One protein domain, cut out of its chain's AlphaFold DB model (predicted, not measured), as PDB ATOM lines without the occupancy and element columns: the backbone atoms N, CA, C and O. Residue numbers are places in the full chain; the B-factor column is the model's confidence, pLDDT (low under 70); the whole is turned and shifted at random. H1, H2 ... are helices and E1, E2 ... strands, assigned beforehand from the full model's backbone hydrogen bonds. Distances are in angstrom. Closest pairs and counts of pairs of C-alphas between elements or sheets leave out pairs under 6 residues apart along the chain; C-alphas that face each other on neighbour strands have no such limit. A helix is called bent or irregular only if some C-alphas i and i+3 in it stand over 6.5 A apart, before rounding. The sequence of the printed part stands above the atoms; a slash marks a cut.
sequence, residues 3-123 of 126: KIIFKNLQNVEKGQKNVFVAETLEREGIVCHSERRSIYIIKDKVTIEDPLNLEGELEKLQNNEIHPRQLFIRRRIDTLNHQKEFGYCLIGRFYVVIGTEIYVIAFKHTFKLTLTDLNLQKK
ATOM      1  N   LYS A   3     383.590 634.111 474.501       95.06
ATOM      2  CA  LYS A   3     383.187 632.830 475.102       95.06
ATOM      3  C   LYS A   3     383.624 632.787 476.560       95.06
ATOM      4  O   LYS A   3     384.766 633.121 476.857       95.06
ATOM      5  N   ILE A   4     382.739 632.343 477.449       95.12
ATOM      6  CA  ILE A   4     383.020 632.201 478.881       95.12
ATOM      7  C   ILE A   4     382.704 630.767 479.304       95.12
ATOM      8  O   ILE A   4     381.691 630.200 478.901       95.12
ATOM      9  N   ILE A   5     383.584 630.182 480.108       95.69
ATOM     10  CA  ILE A   5     383.425 628.874 480.739       95.69
ATOM     11  C   ILE A   5     383.538 629.081 482.242       95.69
ATOM     12  O   ILE A   5     384.515 629.650 482.724       95.69
ATOM     13  N   PHE A   6     382.563 628.572 482.986       96.44
ATOM     14  CA  PHE A   6     382.558 628.593 484.441       96.44
ATOM     15  C   PHE A   6     382.426 627.171 484.981       96.44
ATOM     16  O   PHE A   6     381.597 626.395 484.506       96.44
ATOM     17  N   LYS A   7     383.247 626.821 485.972       95.12
ATOM     18  CA  LYS A   7     383.164 625.557 486.709       95.12
ATOM     19  C   LYS A   7     383.279 625.837 488.203       95.12
ATOM     20  O   LYS A   7     384.196 626.528 488.642       95.12
ATOM     21  N   ASN A   8     382.383 625.247 488.982       95.06
ATOM     22  CA  ASN A   8     382.403 625.293 490.440       95.06
ATOM     23  C   ASN A   8     382.342 623.858 490.962       95.06
ATOM     24  O   ASN A   8     381.306 623.209 490.864       95.06
ATOM     25  N   LEU A   9     383.473 623.355 491.450       93.81
ATOM     26  CA  LEU A   9     383.611 621.995 491.955       93.81
ATOM     27  C   LEU A   9     383.802 622.040 493.468       93.81
ATOM     28  O   LEU A   9     384.632 622.800 493.970       93.81
ATOM     29  N   GLN A  10     383.075 621.190 494.182       93.75
ATOM     30  CA  GLN A  10     383.166 621.063 495.628       93.75
ATOM     31  C   GLN A  10     383.350 619.593 495.996       93.75
ATOM     32  O   GLN A  10     382.667 618.725 495.461       93.75
ATOM     33  N   ASN A  11     384.279 619.324 496.906       91.25
ATOM     34  CA  ASN A  11     384.406 618.043 497.578       91.25
ATOM     35  C   ASN A  11     384.152 618.288 499.066       91.25
ATOM     36  O   ASN A  11     384.986 618.885 499.749       91.25
ATOM     37  N   VAL A  12     382.969 617.879 499.526       88.06
ATOM     38  CA  VAL A  12     382.501 618.131 500.894       88.06
ATOM     39  C   VAL A  12     383.340 617.354 501.906       88.06
ATOM     40  O   VAL A  12     383.815 617.948 502.865       88.06
ATOM     41  N   GLU A  13     383.607 616.073 501.645       87.44
ATOM     42  CA  GLU A  13     384.392 615.196 502.529       87.44
ATOM     43  C   GLU A  13     385.809 615.724 502.773       87.44
ATOM     44  O   GLU A  13     386.342 615.623 503.873       87.44
ATOM     45  N   LYS A  14     386.424 616.319 501.746       85.12
ATOM     46  CA  LYS A  14     387.782 616.880 501.815       85.12
ATOM     47  C   LYS A  14     387.811 618.371 502.164       85.12
ATOM     48  O   LYS A  14     388.879 618.976 502.080       85.12
ATOM     49  N   GLY A  15     386.663 618.987 502.464       90.25
ATOM     50  CA  GLY A  15     386.568 620.420 502.764       90.25
ATOM     51  C   GLY A  15     387.151 621.313 501.661       90.25
ATOM     52  O   GLY A  15     387.756 622.346 501.950       90.25
ATOM     53  N   GLN A  16     387.039 620.893 500.396       94.81
ATOM     54  CA  GLN A  16     387.720 621.517 499.266       94.81
ATOM     55  C   GLN A  16     386.731 622.168 498.299       94.81
ATOM     56  O   GLN A  16     385.753 621.561 497.864       94.81
ATOM     57  N   LYS A  17     387.056 623.386 497.864       95.75
ATOM     58  CA  LYS A  17     386.354 624.108 496.802       95.75
ATOM     59  C   LYS A  17     387.330 624.501 495.702       95.75
ATOM     60  O   LYS A  17     388.436 624.954 495.977       95.75
ATOM     61  N   ASN A  18     386.936 624.318 494.450       96.31
ATOM     62  CA  ASN A  18     387.730 624.649 493.273       96.31
ATOM     63  C   ASN A  18     386.846 625.381 492.262       96.31
ATOM     64  O   ASN A  18     385.981 624.786 491.620       96.31
ATOM     65  N   VAL A  19     387.083 626.681 492.131       97.38
ATOM     66  CA  VAL A  19     386.387 627.566 491.201       97.38
ATOM     67  C   VAL A  19     387.303 627.823 490.017       97.38
ATOM     68  O   VAL A  19     388.463 628.183 490.197       97.38
ATOM     69  N   PHE A  20     386.789 627.649 488.805       97.75
ATOM     70  CA  PHE A  20     387.514 627.902 487.570       97.75
ATOM     71  C   PHE A  20     386.670 628.751 486.625       97.75
ATOM     72  O   PHE A  20     385.498 628.461 486.388       97.75
ATOM     73  N   VAL A  21     387.291 629.780 486.062       97.94
ATOM     74  CA  VAL A  21     386.702 630.649 485.047       97.94
ATOM     75  C   VAL A  21     387.686 630.752 483.901       97.94
ATOM     76  O   VAL A  21     388.843 631.090 484.130       97.94
ATOM     77  N   ALA A  22     387.238 630.496 482.680       97.62
ATOM     78  CA  ALA A  22     388.008 630.799 481.486       97.62
ATOM     79  C   ALA A  22     387.203 631.693 480.555       97.62
ATOM     80  O   ALA A  22     385.997 631.524 480.394       97.62
ATOM     81  N   GLU A  23     387.881 632.634 479.925       97.81
ATOM     82  CA  GLU A  23     387.294 633.572 478.987       97.81
ATOM     83  C   GLU A  23     388.164 633.645 477.742       97.81
ATOM     84  O   GLU A  23     389.380 633.759 477.832       97.81
ATOM     85  N   THR A  24     387.539 633.578 476.572       97.44
ATOM     86  CA  THR A  24     388.196 633.821 475.287       97.44
ATOM     87  C   THR A  24     387.504 634.980 474.595       97.44
ATOM     88  O   THR A  24     386.292 634.943 474.381       97.44
ATOM     89  N   LEU A  25     388.275 636.001 474.250       96.81
ATOM     90  CA  LEU A  25     387.840 637.175 473.516       96.81
ATOM     91  C   LEU A  25     388.668 637.283 472.240       96.81
ATOM     92  O   LEU A  25     389.892 637.272 472.289       96.81
ATOM     93  N   GLU A  26     387.993 637.436 471.113       95.19
ATOM     94  CA  GLU A  26     388.622 637.724 469.831       95.19
ATOM     95  C   GLU A  26     388.161 639.091 469.335       95.19
ATOM     96  O   GLU A  26     386.950 639.332 469.204       95.19
ATOM     97  N   ARG A  27     389.132 639.968 469.062       93.12
ATOM     98  CA  ARG A  27     388.918 641.309 468.518       93.12
ATOM     99  C   ARG A  27     390.093 641.694 467.623       93.12
ATOM    100  O   ARG A  27     391.237 641.551 468.032       93.12
ATOM    101  N   GLU A  28     389.798 642.190 466.420       92.12
ATOM    102  CA  GLU A  28     390.802 642.758 465.496       92.12
ATOM    103  C   GLU A  28     391.973 641.795 465.178       92.12
ATOM    104  O   GLU A  28     393.120 642.199 465.012       92.12
ATOM    105  N   GLY A  29     391.688 640.488 465.098       90.88
ATOM    106  CA  GLY A  29     392.694 639.449 464.840       90.88
ATOM    107  C   GLY A  29     393.566 639.090 466.049       90.88
ATOM    108  O   GLY A  29     394.460 638.261 465.926       90.88
ATOM    109  N   ILE A  30     393.293 639.651 467.229       93.00
ATOM    110  CA  ILE A  30     393.932 639.268 468.488       93.00
ATOM    111  C   ILE A  30     392.986 638.353 469.264       93.00
ATOM    112  O   ILE A  30     391.838 638.712 469.540       93.00
ATOM    113  N   VAL A  31     393.490 637.186 469.662       95.81
ATOM    114  CA  VAL A  31     392.813 636.266 470.580       95.81
ATOM    115  C   VAL A  31     393.412 636.431 471.965       95.81
ATOM    116  O   VAL A  31     394.592 636.182 472.196       95.81
ATOM    117  N   CYS A  32     392.573 636.840 472.903       96.44
ATOM    118  CA  CYS A  32     392.873 636.895 474.318       96.44
ATOM    119  C   CYS A  32     392.176 635.727 475.013       96.44
ATOM    120  O   CYS A  32     390.953 635.613 474.966       96.44
ATOM    121  N   HIS A  33     392.945 634.866 475.665       97.38
ATOM    122  CA  HIS A  33     392.446 633.782 476.494       97.38
ATOM    123  C   HIS A  33     392.889 634.012 477.935       97.38
ATOM    124  O   HIS A  33     394.082 634.118 478.206       97.38
ATOM    125  N   SER A  34     391.950 634.090 478.870       97.56
ATOM    126  CA  SER A  34     392.251 634.222 480.290       97.56
ATOM    127  C   SER A  34     391.665 633.066 481.085       97.56
ATOM    128  O   SER A  34     390.555 632.620 480.813       97.56
ATOM    129  N   GLU A  35     392.407 632.590 482.077       98.06
ATOM    130  CA  GLU A  35     392.009 631.524 482.987       98.06
ATOM    131  C   GLU A  35     392.235 631.989 484.422       98.06
ATOM    132  O   GLU A  35     393.313 632.462 484.779       98.06
ATOM    133  N   ARG A  36     391.228 631.830 485.271       97.81
ATOM    134  CA  ARG A  36     391.289 632.046 486.715       97.81
ATOM    135  C   ARG A  36     390.932 630.745 487.398       97.81
ATOM    136  O   ARG A  36     389.915 630.136 487.076       97.81
ATOM    137  N   ARG A  37     391.738 630.334 488.368       98.00
ATOM    138  CA  ARG A  37     391.435 629.191 489.223       98.00
ATOM    139  C   ARG A  37     391.675 629.559 490.673       98.00
ATOM    140  O   ARG A  37     392.764 630.012 491.011       98.00
ATOM    141  N   SER A  38     390.686 629.314 491.515       97.88
ATOM    142  CA  SER A  38     390.772 629.511 492.956       97.88
ATOM    143  C   SER A  38     390.453 628.203 493.654       97.88
ATOM    144  O   SER A  38     389.359 627.660 493.503       97.88
ATOM    145  N   ILE A  39     391.423 627.684 494.396       97.31
ATOM    146  CA  ILE A  39     391.278 626.479 495.206       97.31
ATOM    147  C   ILE A  39     391.311 626.898 496.669       97.31
ATOM    148  O   ILE A  39     392.214 627.630 497.060       97.31
ATOM    149  N   TYR A  40     390.365 626.393 497.453       96.94
ATOM    150  CA  TYR A  40     390.270 626.563 498.899       96.94
ATOM    151  C   TYR A  40     390.175 625.188 499.546       96.94
ATOM    152  O   TYR A  40     389.476 624.317 499.025       96.94
ATOM    153  N   ILE A  41     390.888 624.984 500.647       96.00
ATOM    154  CA  ILE A  41     390.913 623.728 501.398       96.00
ATOM    155  C   ILE A  41     390.869 624.078 502.881       96.00
ATOM    156  O   ILE A  41     391.760 624.780 503.362       96.00
ATOM    157  N   ILE A  42     389.869 623.568 503.599       94.75
ATOM    158  CA  ILE A  42     389.863 623.586 505.064       94.75
ATOM    159  C   ILE A  42     390.988 622.660 505.531       94.75
ATOM    160  O   ILE A  42     390.995 621.472 505.209       94.75
ATOM    161  N   LYS A  43     391.986 623.222 506.208       92.12
ATOM    162  CA  LYS A  43     393.150 622.484 506.711       92.12
ATOM    163  C   LYS A  43     393.004 622.080 508.157       92.12
ATOM    164  O   LYS A  43     393.467 621.004 508.509       92.12
ATOM    165  N   ASP A  44     392.404 622.954 508.945       89.94
ATOM    166  CA  ASP A  44     392.264 622.760 510.372       89.94
ATOM    167  C   ASP A  44     391.053 623.534 510.892       89.94
ATOM    168  O   ASP A  44     390.532 624.432 510.212       89.94
ATOM    169  N   LYS A  45     390.616 623.164 512.089       90.81
ATOM    170  CA  LYS A  45     389.488 623.748 512.795       90.81
ATOM    171  C   LYS A  45     389.826 623.824 514.280       90.81
ATOM    172  O   LYS A  45     390.039 622.800 514.920       90.81
ATOM    173  N   VAL A  46     389.799 625.035 514.822       89.69
ATOM    174  CA  VAL A  46     390.059 625.310 516.237       89.69
ATOM    175  C   VAL A  46     388.804 625.872 516.882       89.69
ATOM    176  O   VAL A  46     388.102 626.679 516.277       89.69
ATOM    177  N   THR A  47     388.502 625.428 518.097       90.88
ATOM    178  CA  THR A  47     387.389 625.971 518.884       90.88
ATOM    179  C   THR A  47     387.931 627.050 519.810       90.88
ATOM    180  O   THR A  47     388.945 626.846 520.467       90.88
ATOM    181  N   ILE A  48     387.262 628.196 519.846       87.81
ATOM    182  CA  ILE A  48     387.565 629.301 520.749       87.81
ATOM    183  C   ILE A  48     387.078 628.896 522.138       87.81
ATOM    184  O   ILE A  48     385.873 628.834 522.381       87.81
ATOM    185  N   GLU A  49     388.019 628.595 523.029       85.25
ATOM    186  CA  GLU A  49     387.723 628.211 524.414       85.25
ATOM    187  C   GLU A  49     387.314 629.422 525.262       85.25
ATOM    188  O   GLU A  49     386.385 629.331 526.062       85.25
ATOM    189  N   ASP A  50     387.958 630.570 525.032       84.50
ATOM    190  CA  ASP A  50     387.629 631.848 525.659       84.50
ATOM    191  C   ASP A  50     387.320 632.911 524.588       84.50
ATOM    192  O   ASP A  50     388.238 633.459 523.966       84.50
ATOM    193  N   PRO A  51     386.033 633.235 524.354       78.50
ATOM    194  CA  PRO A  51     385.622 634.256 523.393       78.50
ATOM    195  C   PRO A  51     386.199 635.650 523.666       78.50
ATOM    196  O   PRO A  51     386.273 636.459 522.741       78.50
ATOM    197  N   LEU A  52     386.603 635.942 524.908       83.12
ATOM    198  CA  LEU A  52     387.213 637.221 525.275       83.12
ATOM    199  C   LEU A  52     388.686 637.311 524.846       83.12
ATOM    200  O   LEU A  52     389.222 638.414 524.781       83.12
ATOM    201  N   ASN A  53     389.319 636.185 524.497       82.31
ATOM    202  CA  ASN A  53     390.722 636.102 524.088       82.31
ATOM    203  C   ASN A  53     390.902 635.615 522.635       82.31
ATOM    204  O   ASN A  53     391.816 634.853 522.314       82.31
ATOM    205  N   LEU A  54     390.032 636.060 521.723       81.06
ATOM    206  CA  LEU A  54     390.132 635.716 520.299       81.06
ATOM    207  C   LEU A  54     391.484 636.119 519.686       81.06
ATOM    208  O   LEU A  54     392.029 635.399 518.852       81.06
ATOM    209  N   GLU A  55     392.019 637.271 520.086       82.19
ATOM    210  CA  GLU A  55     393.275 637.803 519.551       82.19
ATOM    211  C   GLU A  55     394.464 636.900 519.912       82.19
ATOM    212  O   GLU A  55     395.223 636.512 519.025       82.19
ATOM    213  N   GLY A  56     394.547 636.437 521.165       83.12
ATOM    214  CA  GLY A  56     395.580 635.492 521.593       83.12
ATOM    215  C   GLY A  56     395.474 634.123 520.910       83.12
ATOM    216  O   GLY A  56     396.494 633.522 520.569       83.12
ATOM    217  N   GLU A  57     394.260 633.629 520.651       81.38
ATOM    218  CA  GLU A  57     394.058 632.390 519.882       81.38
ATOM    219  C   GLU A  57     394.502 632.536 518.414       81.38
ATOM    220  O   GLU A  57     395.138 631.637 517.855       81.38
ATOM    221  N   LEU A  58     394.246 633.690 517.789       80.88
ATOM    222  CA  LEU A  58     394.712 633.981 516.429       80.88
ATOM    223  C   LEU A  58     396.238 634.131 516.356       80.88
ATOM    224  O   LEU A  58     396.846 633.624 515.411       80.88
ATOM    225  N   GLU A  59     396.870 634.769 517.341       82.88
ATOM    226  CA  GLU A  59     398.331 634.893 517.408       82.88
ATOM    227  C   GLU A  59     399.020 633.532 517.537       82.88
ATOM    228  O   GLU A  59     400.001 633.268 516.838       82.88
ATOM    229  N   LYS A  60     398.491 632.620 518.366       81.75
ATOM    230  CA  LYS A  60     399.001 631.236 518.451       81.75
ATOM    231  C   LYS A  60     398.967 630.549 517.086       81.75
ATOM    232  O   LYS A  60     399.921 629.869 516.706       81.75
ATOM    233  N   LEU A  61     397.884 630.736 516.333       79.56
ATOM    234  CA  LEU A  61     397.726 630.149 515.004       79.56
ATOM    235  C   LEU A  61     398.671 630.757 513.965       79.56
ATOM    236  O   LEU A  61     399.179 630.021 513.119       79.56
ATOM    237  N   GLN A  62     398.915 632.066 514.032       77.56
ATOM    238  CA  GLN A  62     399.858 632.759 513.151       77.56
ATOM    239  C   GLN A  62     401.310 632.381 513.459       77.56
ATOM    240  O   GLN A  62     402.090 632.125 512.546       77.56
ATOM    241  N   ASN A  63     401.674 632.277 514.738       75.25
ATOM    242  CA  ASN A  63     403.031 631.920 515.158       75.25
ATOM    243  C   ASN A  63     403.392 630.463 514.827       75.25
ATOM    244  O   ASN A  63     404.556 630.153 514.578       75.25
ATOM    245  N   ASN A  64     402.398 629.576 514.755       71.06
ATOM    246  CA  ASN A  64     402.570 628.198 514.287       71.06
ATOM    247  C   ASN A  64     402.613 628.077 512.750       71.06
ATOM    248  O   ASN A  64     402.740 626.974 512.208       71.06
ATOM    249  N   GLU A  65     402.494 629.183 512.011       67.12
ATOM    250  CA  GLU A  65     402.401 629.157 510.559       67.12
ATOM    251  C   GLU A  65     403.786 629.039 509.894       67.12
ATOM    252  O   GLU A  65     404.499 630.007 509.657       67.12
ATOM    253  N   ILE A  66     404.161 627.811 509.526       64.19
ATOM    254  CA  ILE A  66     405.495 627.481 508.979       64.19
ATOM    255  C   ILE A  66     405.737 628.063 507.565       64.19
ATOM    256  O   ILE A  66     406.871 628.099 507.080       64.19
ATOM    257  N   HIS A  67     404.695 628.515 506.855       72.38
ATOM    258  CA  HIS A  67     404.827 628.945 505.458       72.38
ATOM    259  C   HIS A  67     404.158 630.296 505.191       72.38
ATOM    260  O   HIS A  67     402.927 630.341 505.122       72.38
ATOM    261  N   PRO A  68     404.945 631.363 504.950       81.69
ATOM    262  CA  PRO A  68     404.397 632.657 504.579       81.69
ATOM    263  C   PRO A  68     403.705 632.589 503.216       81.69
ATOM    264  O   PRO A  68     403.929 631.682 502.408       81.69
ATOM    265  N   ARG A  69     402.873 633.593 502.933       88.88
ATOM    266  CA  ARG A  69     402.227 633.770 501.627       88.88
ATOM    267  C   ARG A  69     403.279 633.865 500.517       88.88
ATOM    268  O   ARG A  69     404.194 634.678 500.592       88.88
ATOM    269  N   GLN A  70     403.108 633.078 499.459       93.50
ATOM    270  CA  GLN A  70     404.029 633.019 498.325       93.50
ATOM    271  C   GLN A  70     403.350 633.512 497.049       93.50
ATOM    272  O   GLN A  70     402.269 633.039 496.690       93.50
ATOM    273  N   LEU A  71     404.006 634.436 496.346       95.56
ATOM    274  CA  LEU A  71     403.578 634.940 495.045       95.56
ATOM    275  C   LEU A  71     404.610 634.564 493.981       95.56
ATOM    276  O   LEU A  71     405.774 634.942 494.065       95.56
ATOM    277  N   PHE A  72     404.150 633.873 492.947       95.88
ATOM    278  CA  PHE A  72     404.932 633.543 491.765       95.88
ATOM    279  C   PHE A  72     404.352 634.290 490.573       95.88
ATOM    280  O   PHE A  72     403.148 634.215 490.328       95.88
ATOM    281  N   ILE A  73     405.200 634.975 489.810       96.44
ATOM    282  CA  ILE A  73     404.817 635.655 488.570       96.44
ATOM    283  C   ILE A  73     405.665 635.074 487.446       96.44
ATOM    284  O   ILE A  73     406.884 634.966 487.568       96.44
ATOM    285  N   ARG A  74     405.024 634.698 486.341       95.62
ATOM    286  CA  ARG A  74     405.694 634.194 485.143       95.62
ATOM    287  C   ARG A  74     405.227 634.971 483.926       95.62
ATOM    288  O   ARG A  74     404.033 635.152 483.703       95.62
ATOM    289  N   ARG A  75     406.185 635.349 483.089       95.38
ATOM    290  CA  ARG A  75     405.949 635.877 481.748       95.38
ATOM    291  C   ARG A  75     406.683 635.000 480.743       95.38
ATOM    292  O   ARG A  75     407.826 634.621 480.982       95.38
ATOM    293  N   ARG A  76     406.033 634.664 479.632       94.56
ATOM    294  CA  ARG A  76     406.624 633.931 478.508       94.56
ATOM    295  C   ARG A  76     406.245 634.637 477.213       94.56
ATOM    296  O   ARG A  76     405.115 635.084 477.056       94.56
ATOM    297  N   ILE A  77     407.193 634.738 476.294       93.50
ATOM    298  CA  ILE A  77     406.958 635.241 474.942       93.50
ATOM    299  C   ILE A  77     407.414 634.136 473.998       93.50
ATOM    300  O   ILE A  77     408.538 633.656 474.111       93.50
ATOM    301  N   ASP A  78     406.520 633.708 473.123       89.50
ATOM    302  CA  ASP A  78     406.783 632.774 472.042       89.50
ATOM    303  C   ASP A  78     406.704 633.558 470.732       89.50
ATOM    304  O   ASP A  78     405.636 634.006 470.308       89.50
ATOM    305  N   THR A  79     407.867 633.801 470.134       86.88
ATOM    306  CA  THR A  79     407.988 634.584 468.904       86.88
ATOM    307  C   THR A  79     407.583 633.795 467.665       86.88
ATOM    308  O   THR A  79     407.148 634.419 466.705       86.88
ATOM    309  N   LEU A  80     407.676 632.460 467.695       84.38
ATOM    310  CA  LEU A  80     407.303 631.587 466.578       84.38
ATOM    311  C   LEU A  80     405.783 631.526 466.428       84.38
ATOM    312  O   LEU A  80     405.253 631.678 465.335       84.38
ATOM    313  N   ASN A  81     405.079 631.368 467.549       84.00
ATOM    314  CA  ASN A  81     403.619 631.289 467.563       84.00
ATOM    315  C   ASN A  81     402.941 632.656 467.742       84.00
ATOM    316  O   ASN A  81     401.720 632.714 467.891       84.00
ATOM    317  N   HIS A  82     403.708 633.754 467.767       89.25
ATOM    318  CA  HIS A  82     403.223 635.112 468.051       89.25
ATOM    319  C   HIS A  82     402.340 635.186 469.308       89.25
ATOM    320  O   HIS A  82     401.306 635.860 469.344       89.25
ATOM    321  N   GLN A  83     402.764 634.472 470.350       92.75
ATOM    322  CA  GLN A  83     402.005 634.275 471.575       92.75
ATOM    323  C   GLN A  83     402.729 634.903 472.768       92.75
ATOM    324  O   GLN A  83     403.931 634.738 472.971       92.75
ATOM    325  N   LYS A  84     401.986 635.620 473.606       95.25
ATOM    326  CA  LYS A  84     402.465 636.165 474.878       95.25
ATOM    327  C   LYS A  84     401.649 635.552 475.997       95.25
ATOM    328  O   LYS A  84     400.427 635.619 475.978       95.25
ATOM    329  N   GLU A  85     402.322 634.987 476.984       96.06
ATOM    330  CA  GLU A  85     401.686 634.465 478.184       96.06
ATOM    331  C   GLU A  85     402.141 635.254 479.408       96.06
ATOM    332  O   GLU A  85     403.328 635.533 479.609       96.06
ATOM    333  N   PHE A  86     401.184 635.578 480.258       96.94
ATOM    334  CA  PHE A  86     401.391 636.123 481.584       96.94
ATOM    335  C   PHE A  86     400.613 635.266 482.568       96.94
ATOM    336  O   PHE A  86     399.475 634.891 482.306       96.94
ATOM    337  N   GLY A  87     401.195 634.950 483.712       96.81
ATOM    338  CA  GLY A  87     400.461 634.269 484.759       96.81
ATOM    339  C   GLY A  87     401.016 634.569 486.130       96.81
ATOM    340  O   GLY A  87     402.194 634.888 486.288       96.81
ATOM    341  N   TYR A  88     400.155 634.436 487.129       97.00
ATOM    342  CA  TYR A  88     400.563 634.453 488.520       97.00
ATOM    343  C   TYR A  88     399.967 633.269 489.272       97.00
ATOM    344  O   TYR A  88     398.918 632.728 488.912       97.00
ATOM    345  N   CYS A  89     400.645 632.882 490.343       97.50
ATOM    346  CA  CYS A  89     400.178 631.913 491.314       97.50
ATOM    347  C   CYS A  89     400.415 632.488 492.709       97.50
ATOM    348  O   CYS A  89     401.553 632.753 493.082       97.50
ATOM    349  N   LEU A  90     399.342 632.677 493.465       97.12
ATOM    350  CA  LEU A  90     399.371 633.099 494.857       97.12
ATOM    351  C   LEU A  90     398.951 631.919 495.729       97.12
ATOM    352  O   LEU A  90     397.880 631.347 495.520       97.12
ATOM    353  N   ILE A  91     399.789 631.562 496.693       96.12
ATOM    354  CA  ILE A  91     399.540 630.486 497.650       96.12
ATOM    355  C   ILE A  91     399.620 631.083 499.047       96.12
ATOM    356  O   ILE A  91     400.515 631.875 499.340       96.12
ATOM    357  N   GLY A  92     398.688 630.713 499.912       93.69
ATOM    358  CA  GLY A  92     398.720 631.150 501.296       93.69
ATOM    359  C   GLY A  92     397.616 630.516 502.115       93.69
ATOM    360  O   GLY A  92     396.987 629.540 501.696       93.69
ATOM    361  N   ARG A  93     397.381 631.103 503.282       92.19
ATOM    362  CA  ARG A  93     396.268 630.760 504.153       92.19
ATOM    363  C   ARG A  93     395.576 632.021 504.658       92.19
ATOM    364  O   ARG A  93     396.107 633.128 504.543       92.19
ATOM    365  N   PHE A  94     394.365 631.841 505.151       91.25
ATOM    366  CA  PHE A  94     393.640 632.824 505.944       91.25
ATOM    367  C   PHE A  94     392.732 632.090 506.927       91.25
ATOM    368  O   PHE A  94     392.469 630.895 506.770       91.25
ATOM    369  N   TYR A  95     392.240 632.825 507.915       91.00
ATOM    370  CA  TYR A  95     391.343 632.307 508.935       91.00
ATOM    371  C   TYR A  95     389.922 632.803 508.680       91.00
ATOM    372  O   TYR A  95     389.724 633.937 508.236       91.00
ATOM    373  N   VAL A  96     388.936 631.954 508.947       92.06
ATOM    374  CA  VAL A  96     387.516 632.324 508.936       92.06
ATOM    375  C   VAL A  96     386.937 631.980 510.292       92.06
ATOM    376  O   VAL A  96     387.052 630.838 510.724       92.06
ATOM    377  N   VAL A  97     386.305 632.951 510.944       89.94
ATOM    378  CA  VAL A  97     385.643 632.745 512.234       89.94
ATOM    379  C   VAL A  97     384.142 632.598 512.004       89.94
ATOM    380  O   VAL A  97     383.529 633.451 511.362       89.94
ATOM    381  N   ILE A  98     383.557 631.509 512.500       90.75
ATOM    382  CA  ILE A  98     382.114 631.243 512.456       90.75
ATOM    383  C   ILE A  98     381.679 630.812 513.856       90.75
ATOM    384  O   ILE A  98     382.012 629.719 514.304       90.75
ATOM    385  N   GLY A  99     380.932 631.669 514.554       88.50
ATOM    386  CA  GLY A  99     380.582 631.424 515.953       88.50
ATOM    387  C   GLY A  99     381.839 631.314 516.821       88.50
ATOM    388  O   GLY A  99     382.673 632.213 516.808       88.50
ATOM    389  N   THR A 100     381.978 630.200 517.538       89.69
ATOM    390  CA  THR A 100     383.144 629.883 518.377       89.69
ATOM    391  C   THR A 100     384.193 629.046 517.644       89.69
ATOM    392  O   THR A 100     385.004 628.386 518.282       89.69
ATOM    393  N   GLU A 101     384.187 629.018 516.312       91.81
ATOM    394  CA  GLU A 101     385.087 628.166 515.534       91.81
ATOM    395  C   GLU A 101     385.954 628.987 514.581       91.81
ATOM    396  O   GLU A 101     385.460 629.835 513.836       91.81
ATOM    397  N   ILE A 102     387.251 628.688 514.566       91.44
ATOM    398  CA  ILE A 102     388.244 629.244 513.651       91.44
ATOM    399  C   ILE A 102     388.614 628.169 512.635       91.44
ATOM    400  O   ILE A 102     389.152 627.116 512.972       91.44
ATOM    401  N   TYR A 103     388.364 628.452 511.364       92.31
ATOM    402  CA  TYR A 103     388.733 627.597 510.246       92.31
ATOM    403  C   TYR A 103     390.022 628.097 509.613       92.31
ATOM    404  O   TYR A 103     390.094 629.240 509.156       92.31
ATOM    405  N   VAL A 104     391.019 627.222 509.513       92.31
ATOM    406  CA  VAL A 104     392.261 627.509 508.791       92.31
ATOM    407  C   VAL A 104     392.074 627.109 507.334       92.31
ATOM    408  O   VAL A 104     391.982 625.923 507.006       92.31
ATOM    409  N   ILE A 105     392.025 628.089 506.434       93.81
ATOM    410  CA  ILE A 105     391.802 627.858 505.007       93.81
ATOM    411  C   ILE A 105     393.110 628.032 504.252       93.81
ATOM    412  O   ILE A 105     393.628 629.140 504.149       93.81
ATOM    413  N   ALA A 106     393.619 626.958 503.649       94.38
ATOM    414  CA  ALA A 106     394.662 627.074 502.636       94.38
ATOM    415  C   ALA A 106     394.051 627.413 501.281       94.38
ATOM    416  O   ALA A 106     393.046 626.826 500.874       94.38
ATOM    417  N   PHE A 107     394.693 628.321 500.550       96.00
ATOM    418  CA  PHE A 107     394.248 628.726 499.229       96.00
ATOM    419  C   PHE A 107     395.371 628.721 498.194       96.00
ATOM    420  O   PHE A 107     396.550 628.931 498.492       96.00
ATOM    421  N   LYS A 108     394.971 628.508 496.940       97.19
ATOM    422  CA  LYS A 108     395.805 628.690 495.751       97.19
ATOM    423  C   LYS A 108     394.996 629.420 494.692       97.19
ATOM    424  O   LYS A 108     394.027 628.874 494.167       97.19
ATOM    425  N   HIS A 109     395.408 630.637 494.367       97.88
ATOM    426  CA  HIS A 109     394.836 631.426 493.283       97.88
ATOM    427  C   HIS A 109     395.810 631.454 492.116       97.88
ATOM    428  O   HIS A 109     396.955 631.871 492.269       97.88
ATOM    429  N   THR A 110     395.362 631.039 490.941       97.88
ATOM    430  CA  THR A 110     396.138 631.149 489.710       97.88
ATOM    431  C   THR A 110     395.389 631.982 488.696       97.88
ATOM    432  O   THR A 110     394.182 631.816 488.515       97.88
ATOM    433  N   PHE A 111     396.129 632.815 487.985       97.62
ATOM    434  CA  PHE A 111     395.648 633.496 486.799       97.62
ATOM    435  C   PHE A 111     396.613 633.236 485.661       97.62
ATOM    436  O   PHE A 111     397.829 633.283 485.857       97.62
ATOM    437  N   LYS A 112     396.070 632.992 484.479       97.69
ATOM    438  CA  LYS A 112     396.812 632.926 483.232       97.69
ATOM    439  C   LYS A 112     396.119 633.825 482.221       97.69
ATOM    440  O   LYS A 112     394.899 633.847 482.136       97.69
ATOM    441  N   LEU A 113     396.911 634.556 481.461       97.38
ATOM    442  CA  LEU A 113     396.509 635.352 480.324       97.38
ATOM    443  C   LEU A 113     397.403 634.949 479.160       97.38
ATOM    444  O   LEU A 113     398.626 635.015 479.261       97.38
ATOM    445  N   THR A 114     396.790 634.559 478.062       97.06
ATOM    446  CA  THR A 114     397.444 634.258 476.801       97.06
ATOM    447  C   THR A 114     396.902 635.217 475.755       97.06
ATOM    448  O   THR A 114     395.694 635.347 475.588       97.06
ATOM    449  N   LEU A 115     397.801 635.897 475.058       95.94
ATOM    450  CA  LEU A 115     397.498 636.750 473.918       95.94
ATOM    451  C   LEU A 115     398.138 636.127 472.684       95.94
ATOM    452  O   LEU A 115     399.336 635.851 472.705       95.94
ATOM    453  N   THR A 116     397.362 635.956 471.624       95.00
ATOM    454  CA  THR A 116     397.817 635.421 470.340       95.00
ATOM    455  C   THR A 116     397.405 636.379 469.233       95.00
ATOM    456  O   THR A 116     396.240 636.762 469.155       95.00
ATOM    457  N   ASP A 117     398.352 636.767 468.383       92.56
ATOM    458  CA  ASP A 117     398.083 637.597 467.205       92.56
ATOM    459  C   ASP A 117     397.907 636.711 465.961       92.56
ATOM    460  O   ASP A 117     398.869 636.150 465.430       92.56
ATOM    461  N   LEU A 118     396.664 636.574 465.496       87.12
ATOM    462  CA  LEU A 118     396.318 635.757 464.332       87.12
ATOM    463  C   LEU A 118     396.764 636.398 463.013       87.12
ATOM    464  O   LEU A 118     396.958 635.688 462.025       87.12
ATOM    465  N   ASN A 119     396.930 637.724 462.968       85.06
ATOM    466  CA  ASN A 119     397.342 638.419 461.747       85.06
ATOM    467  C   ASN A 119     398.800 638.102 461.400       85.06
ATOM    468  O   ASN A 119     399.162 638.032 460.226       85.06
ATOM    469  N   LEU A 120     399.629 637.885 462.422       76.19
ATOM    470  CA  LEU A 120     401.027 637.504 462.252       76.19
ATOM    471  C   LEU A 120     401.183 636.013 461.921       76.19
ATOM    472  O   LEU A 120     402.009 635.671 461.082       76.19
ATOM    473  N   GLN A 121     400.335 635.138 462.475       65.50
ATOM    474  CA  GLN A 121     400.361 633.704 462.147       65.50
ATOM    475  C   GLN A 121     400.010 633.413 460.677       65.50
ATOM    476  O   GLN A 121     400.644 632.568 460.049       65.50
ATOM    477  N   LYS A 122     399.053 634.147 460.092       61.72
ATOM    478  CA  LYS A 122     398.650 633.978 458.681       61.72
ATOM    479  C   LYS A 122     399.733 634.365 457.665       61.72
ATOM    480  O   LYS A 122     399.627 633.982 456.509       61.72
ATOM    481  N   LYS A 123     400.763 635.118 458.064       59.00
ATOM    482  CA  LYS A 123     401.880 635.489 457.176       59.00
ATOM    483  C   LYS A 123     402.949 634.400 457.044       59.00
ATOM    484  O   LYS A 123     403.779 634.501 456.149       59.00
TER     485      LYS A 123
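This is residues 3 to 123 of the 126 residues of an uncharacterized protein of Candidatus Omnitrophica bacterium (UniProt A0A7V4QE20). The model is a long, twisted six-stranded sheet, with H1 over one far end and the short H2 at the opposite end. E1, E2 and E3 make one run of strands side by side, E4, E5 and E6 make another, and E3 and E6 join the two in the middle. The printed part has 121 residues with, along the chain, E1, E2, E3, H1, E4, E5, E6 and H2; the sheet's order is E1, E2, E3, E6, E5, E4, with all neighbours antiparallel, and the class is mostly strand. The outline is a rod spanning 70 by 26 by 21 A, only just loose and close to extended, with a radius of gyration of the C-alphas of 20.3 A.

Begin at the first printed residue with E1, residues 3 to 11, an edge strand. Its antiparallel neighbour E2, residues 16 to 27, makes a hairpin with it; look at N 5 and O 22, 2.8 A apart and within hydrogen-bond range. E3, residues 30 to 47, makes a hairpin with E2, and N 21 and O 36 are within hydrogen-bond range at 2.8 A. These three are a meander, each strand the antiparallel neighbour of the one before. Next comes H1, residues 51 to 63, and after it E4, residues 70 to 78, the other edge strand. E5, residues 83 to 98, makes a hairpin with E4, where N 74 and O 87 are within hydrogen-bond range at 2.8 A. E6, residues 101 to 117, makes a hairpin with E5, with N 103 and O 96 within range at 2.8 A, and E4, E5 and E6 are a second meander. E6 and E3 are antiparallel neighbours at 170 degrees between their directions; find N 35 and O 112 within range at 2.8 A, and at the far end N 46 and O 102 at 2.9 A. Return to H1: it is on the sheet, over E6, with a height over the sheet of 9.8 A, and runs slantwise to the strands at 48 degrees to E6 on the local plane. H2, residues 118 to 121, only grazes the sheet; its closest C-alpha to E3 is that of Leu 118, 5.9 A from that of Ile 30. H1 and H2 are apart, and so are the edge strands E1 and E4. In H1, 7 of 9 pairs of O i and N i+4 are within hydrogen-bond range; H2 is too short for such a pair.

Find C-alpha 3 at (383.187, 632.830, 475.102), where E1 begins; it runs 26.9 A to C-alpha 11. E2 is 36.6 A long, and E3, the longest strand by residues, covers 52.5 A to C-alpha 47 at (387.389, 625.971, 518.884). H1 measures 19.4 A and is irregular, with C-alphas 52 and 55 8.4 A apart. E4 is 26.4 A long, E5 45.6 A with a bend of 51 degrees at residue 95, and E6 50.9 A. H2, 5.0 A long, ends at C-alpha 121 at (400.361, 633.704, 462.147).

The C-alphas farthest apart are those of Asp 50 and Lys 123, 70.0 A. The printed part runs from 3 to 123 without a cut. No link is long: H1 to E4, six residues, is short, and the others are tight. The mean pLDDT of the printed part is 90.4; look for values under 70 at residues 65 to 66 and 121 to 123.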